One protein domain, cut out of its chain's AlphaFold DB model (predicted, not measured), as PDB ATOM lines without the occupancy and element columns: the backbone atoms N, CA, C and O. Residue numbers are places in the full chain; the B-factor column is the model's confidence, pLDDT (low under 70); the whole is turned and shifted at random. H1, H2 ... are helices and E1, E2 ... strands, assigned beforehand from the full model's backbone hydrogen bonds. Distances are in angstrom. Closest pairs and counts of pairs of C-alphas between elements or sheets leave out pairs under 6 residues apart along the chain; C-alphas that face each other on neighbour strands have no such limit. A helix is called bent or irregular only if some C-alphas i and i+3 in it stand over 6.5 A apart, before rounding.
ATOM      1  N   ARG A   2      36.249  -3.404   6.874       51.78
ATOM      2  CA  ARG A   2      36.139  -4.560   5.947       51.78
ATOM      3  C   ARG A   2      34.800  -5.328   5.932       51.78
ATOM      4  O   ARG A   2      34.480  -5.944   4.923       51.78
ATOM      5  N   THR A   3      34.025  -5.325   7.016       50.44
ATOM      6  CA  THR A   3      32.866  -6.229   7.171       50.44
ATOM      7  C   THR A   3      31.592  -5.747   6.474       50.44
ATOM      8  O   THR A   3      30.816  -6.574   6.018       50.44
ATOM      9  N   ARG A   4      31.372  -4.426   6.358       52.84
ATOM     10  CA  ARG A   4      30.113  -3.870   5.818       52.84
ATOM     11  C   ARG A   4      30.044  -3.894   4.289       52.84
ATOM     12  O   ARG A   4      28.978  -4.131   3.744       52.84
ATOM     13  N   ILE A   5      31.172  -3.723   3.598       56.12
ATOM     14  CA  ILE A   5      31.223  -3.775   2.122       56.12
ATOM     15  C   ILE A   5      31.107  -5.222   1.617       56.12
ATOM     16  O   ILE A   5      30.585  -5.459   0.537       56.12
ATOM     17  N   ARG A   6      31.495  -6.209   2.437       54.38
ATOM     18  CA  ARG A   6      31.323  -7.641   2.142       54.38
ATOM     19  C   ARG A   6      29.849  -8.091   2.134       54.38
ATOM     20  O   ARG A   6      29.571  -9.199   1.704       54.38
ATOM     21  N   LEU A   7      28.923  -7.247   2.605       57.47
ATOM     22  CA  LEU A   7      27.473  -7.489   2.549       57.47
ATOM     23  C   LEU A   7      26.862  -7.130   1.185       57.47
ATOM     24  O   LEU A   7      25.739  -7.540   0.906       57.47
ATOM     25  N   LEU A   8      27.570  -6.351   0.356       56.53
ATOM     26  CA  LEU A   8      27.131  -5.973  -0.985       56.53
ATOM     27  C   LEU A   8      27.575  -7.061  -1.970       56.53
ATOM     28  O   LEU A   8      28.772  -7.246  -2.204       56.53
ATOM     29  N   ARG A   9      26.613  -7.787  -2.544       60.34
ATOM     30  CA  ARG A   9      26.849  -8.752  -3.619       60.34
ATOM     31  C   ARG A   9      26.306  -8.151  -4.907       60.34
ATOM     32  O   ARG A   9      25.155  -7.745  -4.987       60.34
ATOM     33  N   PHE A  10      27.161  -8.036  -5.911       61.81
ATOM     34  CA  PHE A  10      26.750  -7.569  -7.227       61.81
ATOM     35  C   PHE A  10      26.382  -8.813  -8.034       61.81
ATOM     36  O   PHE A  10      27.238  -9.672  -8.224       61.81
ATOM     37  N   GLU A  11      25.132  -8.923  -8.496       55.19
ATOM     38  CA  GLU A  11      24.652 -10.094  -9.260       55.19
ATOM     39  C   GLU A  11      25.481 -10.373 -10.525       55.19
ATOM     40  O   GLU A  11      25.551 -11.505 -10.983       55.19
ATOM     41  N   LEU A  12      26.162  -9.355 -11.060       56.41
ATOM     42  CA  LEU A  12      27.061  -9.477 -12.211       56.41
ATOM     43  C   LEU A  12      28.417 -10.143 -11.902       56.41
ATOM     44  O   LEU A  12      29.101 -10.552 -12.837       56.41
ATOM     45  N   PHE A  13      28.842 -10.233 -10.636       57.28
ATOM     46  CA  PHE A  13      30.184 -10.696 -10.256       57.28
ATOM     47  C   PHE A  13      30.105 -11.629  -9.037       57.28
ATOM     48  O   PHE A  13      30.263 -11.194  -7.901       57.28
ATOM     49  N   ASP A  14      29.851 -12.914  -9.285       59.06
ATOM     50  CA  ASP A  14      29.367 -13.895  -8.297       59.06
ATOM     51  C   ASP A  14      30.273 -14.095  -7.053       59.06
ATOM     52  O   ASP A  14      29.776 -14.067  -5.923       59.06
ATOM     53  N   ASP A  15      31.597 -14.235  -7.229       58.69
ATOM     54  CA  ASP A  15      32.527 -14.601  -6.133       58.69
ATOM     55  C   ASP A  15      33.532 -13.505  -5.724       58.69
ATOM     56  O   ASP A  15      34.107 -13.558  -4.638       58.69
ATOM     57  N   ASN A  16      33.724 -12.466  -6.547       65.06
ATOM     58  CA  ASN A  16      34.700 -11.387  -6.303       65.06
ATOM     59  C   ASN A  16      34.080  -9.977  -6.318       65.06
ATOM     60  O   ASN A  16      34.783  -8.978  -6.485       65.06
ATOM     61  N   SER A  17      32.767  -9.894  -6.102       67.56
ATOM     62  CA  SER A  17      31.941  -8.679  -6.100       67.56
ATOM     63  C   SER A  17      32.577  -7.487  -5.358       67.56
ATOM     64  O   SER A  17      32.689  -6.388  -5.903       67.56
ATOM     65  N   ALA A  18      33.073  -7.714  -4.138       69.31
ATOM     66  CA  ALA A  18      33.701  -6.684  -3.315       69.31
ATOM     67  C   ALA A  18      35.033  -6.190  -3.905       69.31
ATOM     68  O   ALA A  18      35.303  -4.993  -3.892       69.31
ATOM     69  N   ASN A  19      35.851  -7.091  -4.459       76.81
ATOM     70  CA  ASN A  19      37.134  -6.742  -5.075       76.81
ATOM     71  C   ASN A  19      36.935  -5.926  -6.359       76.81
ATOM     72  O   ASN A  19      37.642  -4.945  -6.575       76.81
ATOM     73  N   VAL A  20      35.932  -6.284  -7.168       77.44
ATOM     74  CA  VAL A  20      35.545  -5.519  -8.365       77.44
ATOM     75  C   VAL A  20      35.073  -4.118  -7.977       77.44
ATOM     76  O   VAL A  20      35.496  -3.142  -8.588       77.44
ATOM     77  N   PHE A  21      34.270  -3.992  -6.919       80.25
ATOM     78  CA  PHE A  21      33.836  -2.686  -6.425       80.25
ATOM     79  C   PHE A  21      35.004  -1.813  -5.947       80.25
ATOM     80  O   PHE A  21      35.070  -0.638  -6.307       80.25
ATOM     81  N   TYR A  22      35.959  -2.376  -5.197       82.25
ATOM     82  CA  TYR A  22      37.167  -1.642  -4.805       82.25
ATOM     83  C   TYR A  22      37.987  -1.196  -6.018       82.25
ATOM     84  O   TYR A  22      38.435  -0.053  -6.054       82.25
ATOM     85  N   LEU A  23      38.147  -2.062  -7.023       85.50
ATOM     86  CA  LEU A  23      38.859  -1.728  -8.255       85.50
ATOM     87  C   LEU A  23      38.171  -0.569  -8.987       85.50
ATOM     88  O   LEU A  23      38.837   0.391  -9.366       85.50
ATOM     89  N   VAL A  24      36.845  -0.612  -9.127       86.44
ATOM     90  CA  VAL A  24      36.084   0.472  -9.764       86.44
ATOM     91  C   VAL A  24      36.198   1.774  -8.973       86.44
ATOM     92  O   VAL A  24      36.405   2.819  -9.579       86.44
ATOM     93  N   MET A  25      36.140   1.734  -7.638       86.38
ATOM     94  CA  MET A  25      36.351   2.931  -6.816       86.38
ATOM     95  C   MET A  25      37.752   3.523  -7.003       86.38
ATOM     96  O   MET A  25      37.891   4.738  -7.116       86.38
ATOM     97  N   ILE A  26      38.790   2.684  -7.075       88.62
ATOM     98  CA  ILE A  26      40.162   3.139  -7.342       88.62
ATOM     99  C   ILE A  26      40.238   3.808  -8.719       88.62
ATOM    100  O   ILE A  26      40.761   4.914  -8.828       88.62
ATOM    101  N   LEU A  27      39.667   3.187  -9.755       89.31
ATOM    102  CA  LEU A  27      39.629   3.758 -11.105       89.31
ATOM    103  C   LEU A  27      38.780   5.033 -11.195       89.31
ATOM    104  O   LEU A  27      39.077   5.890 -12.021       89.31
ATOM    105  N   ALA A  28      37.752   5.179 -10.360       90.69
ATOM    106  CA  ALA A  28      36.927   6.382 -10.297       90.69
ATOM    107  C   ALA A  28      37.648   7.549  -9.599       90.69
ATOM    108  O   ALA A  28      37.478   8.699  -9.996       90.69
ATOM    109  N   LEU A  29      38.463   7.265  -8.576       89.81
ATOM    110  CA  LEU A  29      39.170   8.280  -7.786       89.81
ATOM    111  C   LEU A  29      40.529   8.674  -8.374       89.81
ATOM    112  O   LEU A  29      40.957   9.817  -8.219       89.81
ATOM    113  N   PHE A  30      41.217   7.762  -9.059       91.75
ATOM    114  CA  PHE A  30      42.570   8.015  -9.556       91.75
ATOM    115  C   PHE A  30      42.657   9.169 -10.581       91.75
ATOM    116  O   PHE A  30      43.520  10.037 -10.410       91.75
ATOM    117  N   PRO A  31      41.779   9.260 -11.606       90.75
ATOM    118  CA  PRO A  31      41.805  10.370 -12.556       90.75
ATOM    119  C   PRO A  31      41.602  11.753 -11.912       90.75
ATOM    120  O   PRO A  31      42.453  12.613 -12.139       90.75
ATOM    121  N   PRO A  32      40.562  12.006 -11.086       90.75
ATOM    122  CA  PRO A  32      40.388  13.321 -10.475       90.75
ATOM    123  C   PRO A  32      41.534  13.685  -9.524       90.75
ATOM    124  O   PRO A  32      41.966  14.834  -9.531       90.75
ATOM    125  N   ILE A  33      42.104  12.729  -8.778       91.00
ATOM    126  CA  ILE A  33      43.301  12.993  -7.960       91.00
ATOM    127  C   ILE A  33      44.474  13.427  -8.844       91.00
ATOM    128  O   ILE A  33      45.096  14.451  -8.569       91.00
ATOM    129  N   SER A  34      44.747  12.708  -9.934       89.00
ATOM    130  CA  SER A  34      45.849  13.049 -10.844       89.00
ATOM    131  C   SER A  34      45.664  14.432 -11.480       89.00
ATOM    132  O   SER A  34      46.604  15.219 -11.526       89.00
ATOM    133  N   ILE A  35      44.442  14.765 -11.908       88.75
ATOM    134  CA  ILE A  35      44.117  16.075 -12.496       88.75
ATOM    135  C   ILE A  35      44.207  17.191 -11.445       88.75
ATOM    136  O   ILE A  35      44.688  18.281 -11.745       88.75
ATOM    137  N   SER A  36      43.813  16.924 -10.195       88.25
ATOM    138  CA  SER A  36      43.888  17.919  -9.117       88.25
ATOM    139  C   SER A  36      45.317  18.390  -8.840       88.25
ATOM    140  O   SER A  36      45.511  19.545  -8.476       88.25
ATOM    141  N   GLN A  37      46.323  17.536  -9.072       88.62
ATOM    142  CA  GLN A  37      47.728  17.933  -8.951       88.62
ATOM    143  C   GLN A  37      48.098  19.004  -9.982       88.62
ATOM    144  O   GLN A  37      48.803  19.950  -9.644       88.62
ATOM    145  N   ALA A  38      47.589  18.892 -11.215       84.69
ATOM    146  CA  ALA A  38      47.802  19.899 -12.252       84.69
ATOM    147  C   ALA A  38      47.105  21.220 -11.899       84.69
ATOM    148  O   ALA A  38      47.724  22.274 -11.989       84.69
ATOM    149  N   TYR A  39      45.859  21.164 -11.416       86.56
ATOM    150  CA  TYR A  39      45.149  22.358 -10.947       86.56
ATOM    151  C   TYR A  39      45.898  23.069  -9.812       86.56
ATOM    152  O   TYR A  39      46.154  24.264  -9.912       86.56
ATOM    153  N   LEU A  40      46.280  22.342  -8.754       85.62
ATOM    154  CA  LEU A  40      47.002  22.921  -7.616       85.62
ATOM    155  C   LEU A  40      48.339  23.526  -8.043       85.62
ATOM    156  O   LEU A  40      48.739  24.553  -7.512       85.62
ATOM    157  N   TYR A  41      49.018  22.899  -9.003       83.06
ATOM    158  CA  TYR A  41      50.268  23.411  -9.540       83.06
ATOM    159  C   TYR A  41      50.087  24.737 -10.293       83.06
ATOM    160  O   TYR A  41      50.905  25.634 -10.123       83.06
ATOM    161  N   GLU A  42      49.021  24.879 -11.085       80.50
ATOM    162  CA  GLU A  42      48.709  26.127 -11.796       80.50
ATOM    163  C   GLU A  42      48.201  27.224 -10.851       80.50
ATOM    164  O   GLU A  42      48.646  28.364 -10.940       80.50
ATOM    165  N   ALA A 195      43.787  27.185 -15.114       82.31
ATOM    166  CA  ALA A 195      43.328  26.559 -13.879       82.31
ATOM    167  C   ALA A 195      41.863  26.096 -14.001       82.31
ATOM    168  O   ALA A 195      41.548  24.948 -13.693       82.31
ATOM    169  N   ASP A 196      40.987  26.927 -14.560       85.31
ATOM    170  CA  ASP A 196      39.571  26.632 -14.780       85.31
ATOM    171  C   ASP A 196      39.370  25.461 -15.744       85.31
ATOM    172  O   ASP A 196      38.510  24.607 -15.522       85.31
ATOM    173  N   LYS A 197      40.188  25.358 -16.801       86.56
ATOM    174  CA  LYS A 197      40.169  24.199 -17.709       86.56
ATOM    175  C   LYS A 197      40.543  22.910 -16.979       86.56
ATOM    176  O   LYS A 197      39.881  21.891 -17.195       86.56
ATOM    177  N   GLU A 198      41.561  22.927 -16.120       87.38
ATOM    178  CA  GLU A 198      41.924  21.755 -15.310       87.38
ATOM    179  C   GLU A 198      40.841  21.419 -14.273       87.38
ATOM    180  O   GLU A 198      40.474  20.252 -14.111       87.38
ATOM    181  N   LEU A 199      40.236  22.431 -13.651       88.50
ATOM    182  CA  LEU A 199      39.124  22.263 -12.716       88.50
ATOM    183  C   LEU A 199      37.879  21.675 -13.406       88.50
ATOM    184  O   LEU A 199      37.237  20.759 -12.886       88.50
ATOM    185  N   ALA A 200      37.560  22.125 -14.618       90.88
ATOM    186  CA  ALA A 200      36.458  21.584 -15.408       90.88
ATOM    187  C   ALA A 200      36.687  20.109 -15.784       90.88
ATOM    188  O   ALA A 200      35.750  19.303 -15.753       90.88
ATOM    189  N   LYS A 201      37.932  19.722 -16.103       91.25
ATOM    190  CA  LYS A 201      38.296  18.309 -16.309       91.25
ATOM    191  C   LYS A 201      38.100  17.508 -15.026       91.25
ATOM    192  O   LYS A 201      37.496  16.438 -15.088       91.25
ATOM    193  N   PHE A 202      38.548  18.030 -13.881       91.44
ATOM    194  CA  PHE A 202      38.352  17.389 -12.580       91.44
ATOM    195  C   PHE A 202      36.874  17.060 -12.342       91.44
ATOM    196  O   PHE A 202      36.537  15.891 -12.141       91.44
ATOM    197  N   PHE A 203      35.982  18.051 -12.459       91.88
ATOM    198  CA  PHE A 203      34.549  17.833 -12.244       91.88
ATOM    199  C   PHE A 203      33.954  16.838 -13.239       91.88
ATOM    200  O   PHE A 203      33.156  15.988 -12.847       91.88
ATOM    201  N   ARG A 204      34.378  16.874 -14.508       91.56
ATOM    202  CA  ARG A 204      33.921  15.917 -15.525       91.56
ATOM    203  C   ARG A 204      34.238  14.473 -15.128       91.56
ATOM    204  O   ARG A 204      33.342  13.633 -15.140       91.56
ATOM    205  N   PHE A 205      35.484  14.181 -14.759       92.62
ATOM    206  CA  PHE A 205      35.882  12.825 -14.365       92.62
ATOM    207  C   PHE A 205      35.279  12.407 -13.025       92.62
ATOM    208  O   PHE A 205      34.842  11.265 -12.886       92.62
ATOM    209  N   PHE A 206      35.199  13.331 -12.068       91.88
ATOM    210  CA  PHE A 206      34.586  13.078 -10.771       91.88
ATOM    211  C   PHE A 206      33.105  12.692 -10.903       91.88
ATOM    212  O   PHE A 206      32.686  11.677 -10.349       91.88
ATOM    213  N   ILE A 207      32.325  13.439 -11.694       94.25
ATOM    214  CA  ILE A 207      30.899  13.158 -11.922       94.25
ATOM    215  C   ILE A 207      30.712  11.799 -12.605       94.25
ATOM    216  O   ILE A 207      29.857  11.021 -12.183       94.25
ATOM    217  N   ILE A 208      31.526  11.479 -13.618       93.94
ATOM    218  CA  ILE A 208      31.473  10.177 -14.303       93.94
ATOM    219  C   ILE A 208      31.770   9.036 -13.322       93.94
ATOM    220  O   ILE A 208      31.012   8.068 -13.256       93.94
ATOM    221  N   GLY A 209      32.843   9.154 -12.535       91.12
ATOM    222  CA  GLY A 209      33.214   8.151 -11.539       91.12
ATOM    223  C   GLY A 209      32.122   7.951 -10.489       91.12
ATOM    224  O   GLY A 209      31.721   6.820 -10.214       91.12
ATOM    225  N   MET A 210      31.572   9.051  -9.970       91.75
ATOM    226  CA  MET A 210      30.467   9.027  -9.013       91.75
ATOM    227  C   MET A 210      29.223   8.351  -9.599       91.75
ATOM    228  O   MET A 210      28.594   7.539  -8.923       91.75
ATOM    229  N   PHE A 211      28.892   8.629 -10.861       93.50
ATOM    230  CA  PHE A 211      27.755   8.016 -11.544       93.50
ATOM    231  C   PHE A 211      27.934   6.501 -11.724       93.50
ATOM    232  O   PHE A 211      27.008   5.738 -11.450       93.50
ATOM    233  N   ILE A 212      29.132   6.043 -12.104       89.69
ATOM    234  CA  ILE A 212      29.452   4.609 -12.209       89.69
ATOM    235  C   ILE A 212      29.311   3.924 -10.843       89.69
ATOM    236  O   ILE A 212      28.665   2.879 -10.739       89.69
ATOM    237  N   CYS A 213      29.868   4.518  -9.784       86.56
ATOM    238  CA  CYS A 213      29.737   3.990  -8.427       86.56
ATOM    239  C   CYS A 213      28.271   3.940  -7.972       86.56
ATOM    240  O   CYS A 213      27.854   2.939  -7.392       86.56
ATOM    241  N   LEU A 214      27.480   4.975  -8.271       88.56
ATOM    242  CA  LEU A 214      26.055   5.019  -7.945       88.56
ATOM    243  C   LEU A 214      25.281   3.897  -8.645       88.56
ATOM    244  O   LEU A 214      24.524   3.186  -7.990       88.56
ATOM    245  N   LEU A 215      25.502   3.690  -9.948       87.38
ATOM    246  CA  LEU A 215      24.863   2.602 -10.696       87.38
ATOM    247  C   LEU A 215      25.217   1.225 -10.132       87.38
ATOM    248  O   LEU A 215      24.349   0.355 -10.060       87.38
ATOM    249  N   LEU A 216      26.472   1.027  -9.717       82.62
ATOM    250  CA  LEU A 216      26.881  -0.211  -9.061       82.62
ATOM    251  C   LEU A 216      26.129  -0.400  -7.747       82.62
ATOM    252  O   LEU A 216      25.538  -1.455  -7.554       82.62
ATOM    253  N   VAL A 217      26.096   0.613  -6.877       82.88
ATOM    254  CA  VAL A 217      25.382   0.544  -5.592       82.88
ATOM    255  C   VAL A 217      23.888   0.272  -5.790       82.88
ATOM    256  O   VAL A 217      23.336  -0.560  -5.080       82.88
ATOM    257  N   LEU A 218      23.243   0.903  -6.776       82.25
ATOM    258  CA  LEU A 218      21.828   0.666  -7.090       82.25
ATOM    259  C   LEU A 218      21.556  -0.761  -7.582       82.25
ATOM    260  O   LEU A 218      20.493  -1.309  -7.309       82.25
ATOM    261  N   LYS A 219      22.507  -1.366  -8.303       77.88
ATOM    262  CA  LYS A 219      22.432  -2.764  -8.758       77.88
ATOM    263  C   LYS A 219      22.983  -3.767  -7.740       77.88
ATOM    264  O   LYS A 219      23.001  -4.966  -8.019       77.88
ATOM    265  N   ALA A 220      23.466  -3.309  -6.589       73.69
ATOM    266  CA  ALA A 220      23.968  -4.186  -5.547       73.69
ATOM    267  C   ALA A 220      22.794  -4.818  -4.796       73.69
ATOM    268  O   ALA A 220      21.905  -4.122  -4.306       73.69
ATOM    269  N   THR A 221      22.811  -6.137  -4.657       64.25
ATOM    270  CA  THR A 221      21.874  -6.863  -3.805       64.25
ATOM    271  C   THR A 221      22.539  -7.183  -2.464       64.25
ATOM    272  O   THR A 221      23.765  -7.254  -2.338       64.25
ATOM    273  N   ILE A 222      21.738  -7.318  -1.405       62.50
ATOM    274  CA  ILE A 222      22.252  -7.641  -0.068       62.50
ATOM    275  C   ILE A 222      22.499  -9.150   0.011       62.50
ATOM    276  O   ILE A 222      21.571  -9.945  -0.159       62.50
ATOM    277  N   ASP A 223      23.730  -9.551   0.330       61.91
ATOM    278  CA  ASP A 223      24.060 -10.950   0.593       61.91
ATOM    279  C   ASP A 223      23.389 -11.420   1.892       61.91
ATOM    280  O   ASP A 223      23.825 -11.116   3.009       61.91
ATOM    281  N   LYS A 224      22.313 -12.200   1.745       60.97
ATOM    282  CA  LYS A 224      21.537 -12.741   2.867       60.97
ATOM    283  C   LYS A 224      22.370 -13.658   3.777       60.97
ATOM    284  O   LYS A 224      22.109 -13.679   4.979       60.97
ATOM    285  N   LYS A 225      23.374 -14.384   3.258       57.88
ATOM    286  CA  LYS A 225      24.236 -15.273   4.065       57.88
ATOM    287  C   LYS A 225      25.213 -14.466   4.917       57.88
ATOM    288  O   LYS A 225      25.345 -14.727   6.113       57.88
ATOM    289  N   ALA A 226      25.847 -13.452   4.329       58.41
ATOM    290  CA  ALA A 226      26.745 -12.558   5.059       58.41
ATOM    291  C   ALA A 226      25.989 -11.698   6.096       58.41
ATOM    292  O   ALA A 226      26.501 -11.454   7.189       58.41
ATOM    293  N   PHE A 227      24.745 -11.301   5.800       58.81
ATOM    294  CA  PHE A 227      23.877 -10.572   6.732       58.81
ATOM    295  C   PHE A 227      23.477 -11.411   7.956       58.81
ATOM    296  O   PHE A 227      23.502 -10.908   9.079       58.81
ATOM    297  N   GLN A 228      23.165 -12.700   7.777       59.78
ATOM    298  CA  GLN A 228      22.851 -13.580   8.909       59.78
ATOM    299  C   GLN A 228      24.062 -13.838   9.815       59.78
ATOM    300  O   GLN A 228      23.914 -13.798  11.032       59.78
ATOM    301  N   GLN A 229      25.265 -14.005   9.258       60.16
ATOM    302  CA  GLN A 229      26.493 -14.121  10.060       60.16
ATOM    303  C   GLN A 229      26.834 -12.832  10.825       60.16
ATOM    304  O   GLN A 229      27.397 -12.902  11.914       60.16
ATOM    305  N   PHE A 230      26.483 -11.660  10.282       59.75
ATOM    306  CA  PHE A 230      26.639 -10.380  10.977       59.75
ATOM    307  C   PHE A 230      25.635 -10.208  12.128       59.75
ATOM    308  O   PHE A 230      25.966  -9.571  13.115       59.75
ATOM    309  N   LYS A 231      24.425 -10.776  12.017       57.06
ATOM    310  CA  LYS A 231      23.366 -10.681  13.040       57.06
ATOM    311  C   LYS A 231      23.594 -11.592  14.256       57.06
ATOM    312  O   LYS A 231      23.026 -11.347  15.312       57.06
ATOM    313  N   VAL A 232      24.381 -12.657  14.093       56.66
ATOM    314  CA  VAL A 232      24.692 -13.651  15.142       56.66
ATOM    315  C   VAL A 232      25.890 -13.223  16.012       56.66
ATOM    316  O   VAL A 232      26.205 -13.886  16.997       56.66
ATOM    317  N   ARG A 233      26.549 -12.110  15.675       47.97
ATOM    318  CA  ARG A 233      27.703 -11.552  16.388       47.97
ATOM    319  C   ARG A 233      27.356 -10.208  17.010       47.97
ATOM    320  O   ARG A 233      27.937  -9.918  18.075       47.97
TER     321      ARG A 233
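This is residues 2 to 42 and 195 to 233 of the 233 residues of the protein "Rhomboid family protein" of Psychrobacter sp. JCM 18902 (UniProt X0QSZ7). A small sheet of two antiparallel strands, E1 and E2, lies at one end of two long helices, H2 and H3, which run side by side in opposite ways and make the length of a rod. The short helices H1 and H4 are at the sheet's end too. The printed part has 80 residues, with four named helices and two named strands in the order H1 E1 H2 H3 E2 H4, and is mostly helix. It is loose, with a radius of gyration of the C-alphas of 16.6 A, and spans 53 by 23 by 17 A.

E1 is residues 8 to 10 and E2 residues 220 to 222. H2, residues 17 to 42, was assigned as one helix by its hydrogen bonds but is bent, with C-alphas 28 and 31 6.7 A apart. Its arms are H2a, residues 17 to 28, 16.4 A, from C-alpha 17 at (31.941, -8.679, -6.100), and H2b, residues 31 to 42, 17.2 A. H3, residues 195 to 218, is 34.3 A long and ends at C-alpha 218 at (21.828, 0.666, -7.090). H1 is residues 2 to 5, and H4 residues 224 to 231, 10.5 A.

In the sheet, N 9 and O 221 are within hydrogen-bond range at 2.9 A. The closest C-alphas of E1 and H2a, those of Phe 10 and Ser 17, are 5.4 A apart. H3 touches H2a with residues 205 to 216 alone, closest at the C-alphas of Gly 209 and Ala 28, 4.3 A, at a shallow tilt of 13 degrees, opposite ways. H3 touches H2b with residues 195 to 206 alone, closest at the C-alphas of Phe 202 and Pro 32, 5.0 A. H1 and H4 are near each other, with 6 pairs of C-alphas within 10 A. Every O i to N i+4 pair is within hydrogen-bond range in H2a, H3 and H4, and 7 of 8 in H2b; H1 is too short for such a pair.

The C-alphas of Glu 42 and Val 232, the two farthest apart, are 53.7 A apart. Residues 43 to 194 are not printed, and C-alphas 42 and 195 are 5.8 A apart across the cut. Of the links that are printed whole, none is long. Residues 2 to 18 and 221 to 233 have pLDDT under 70.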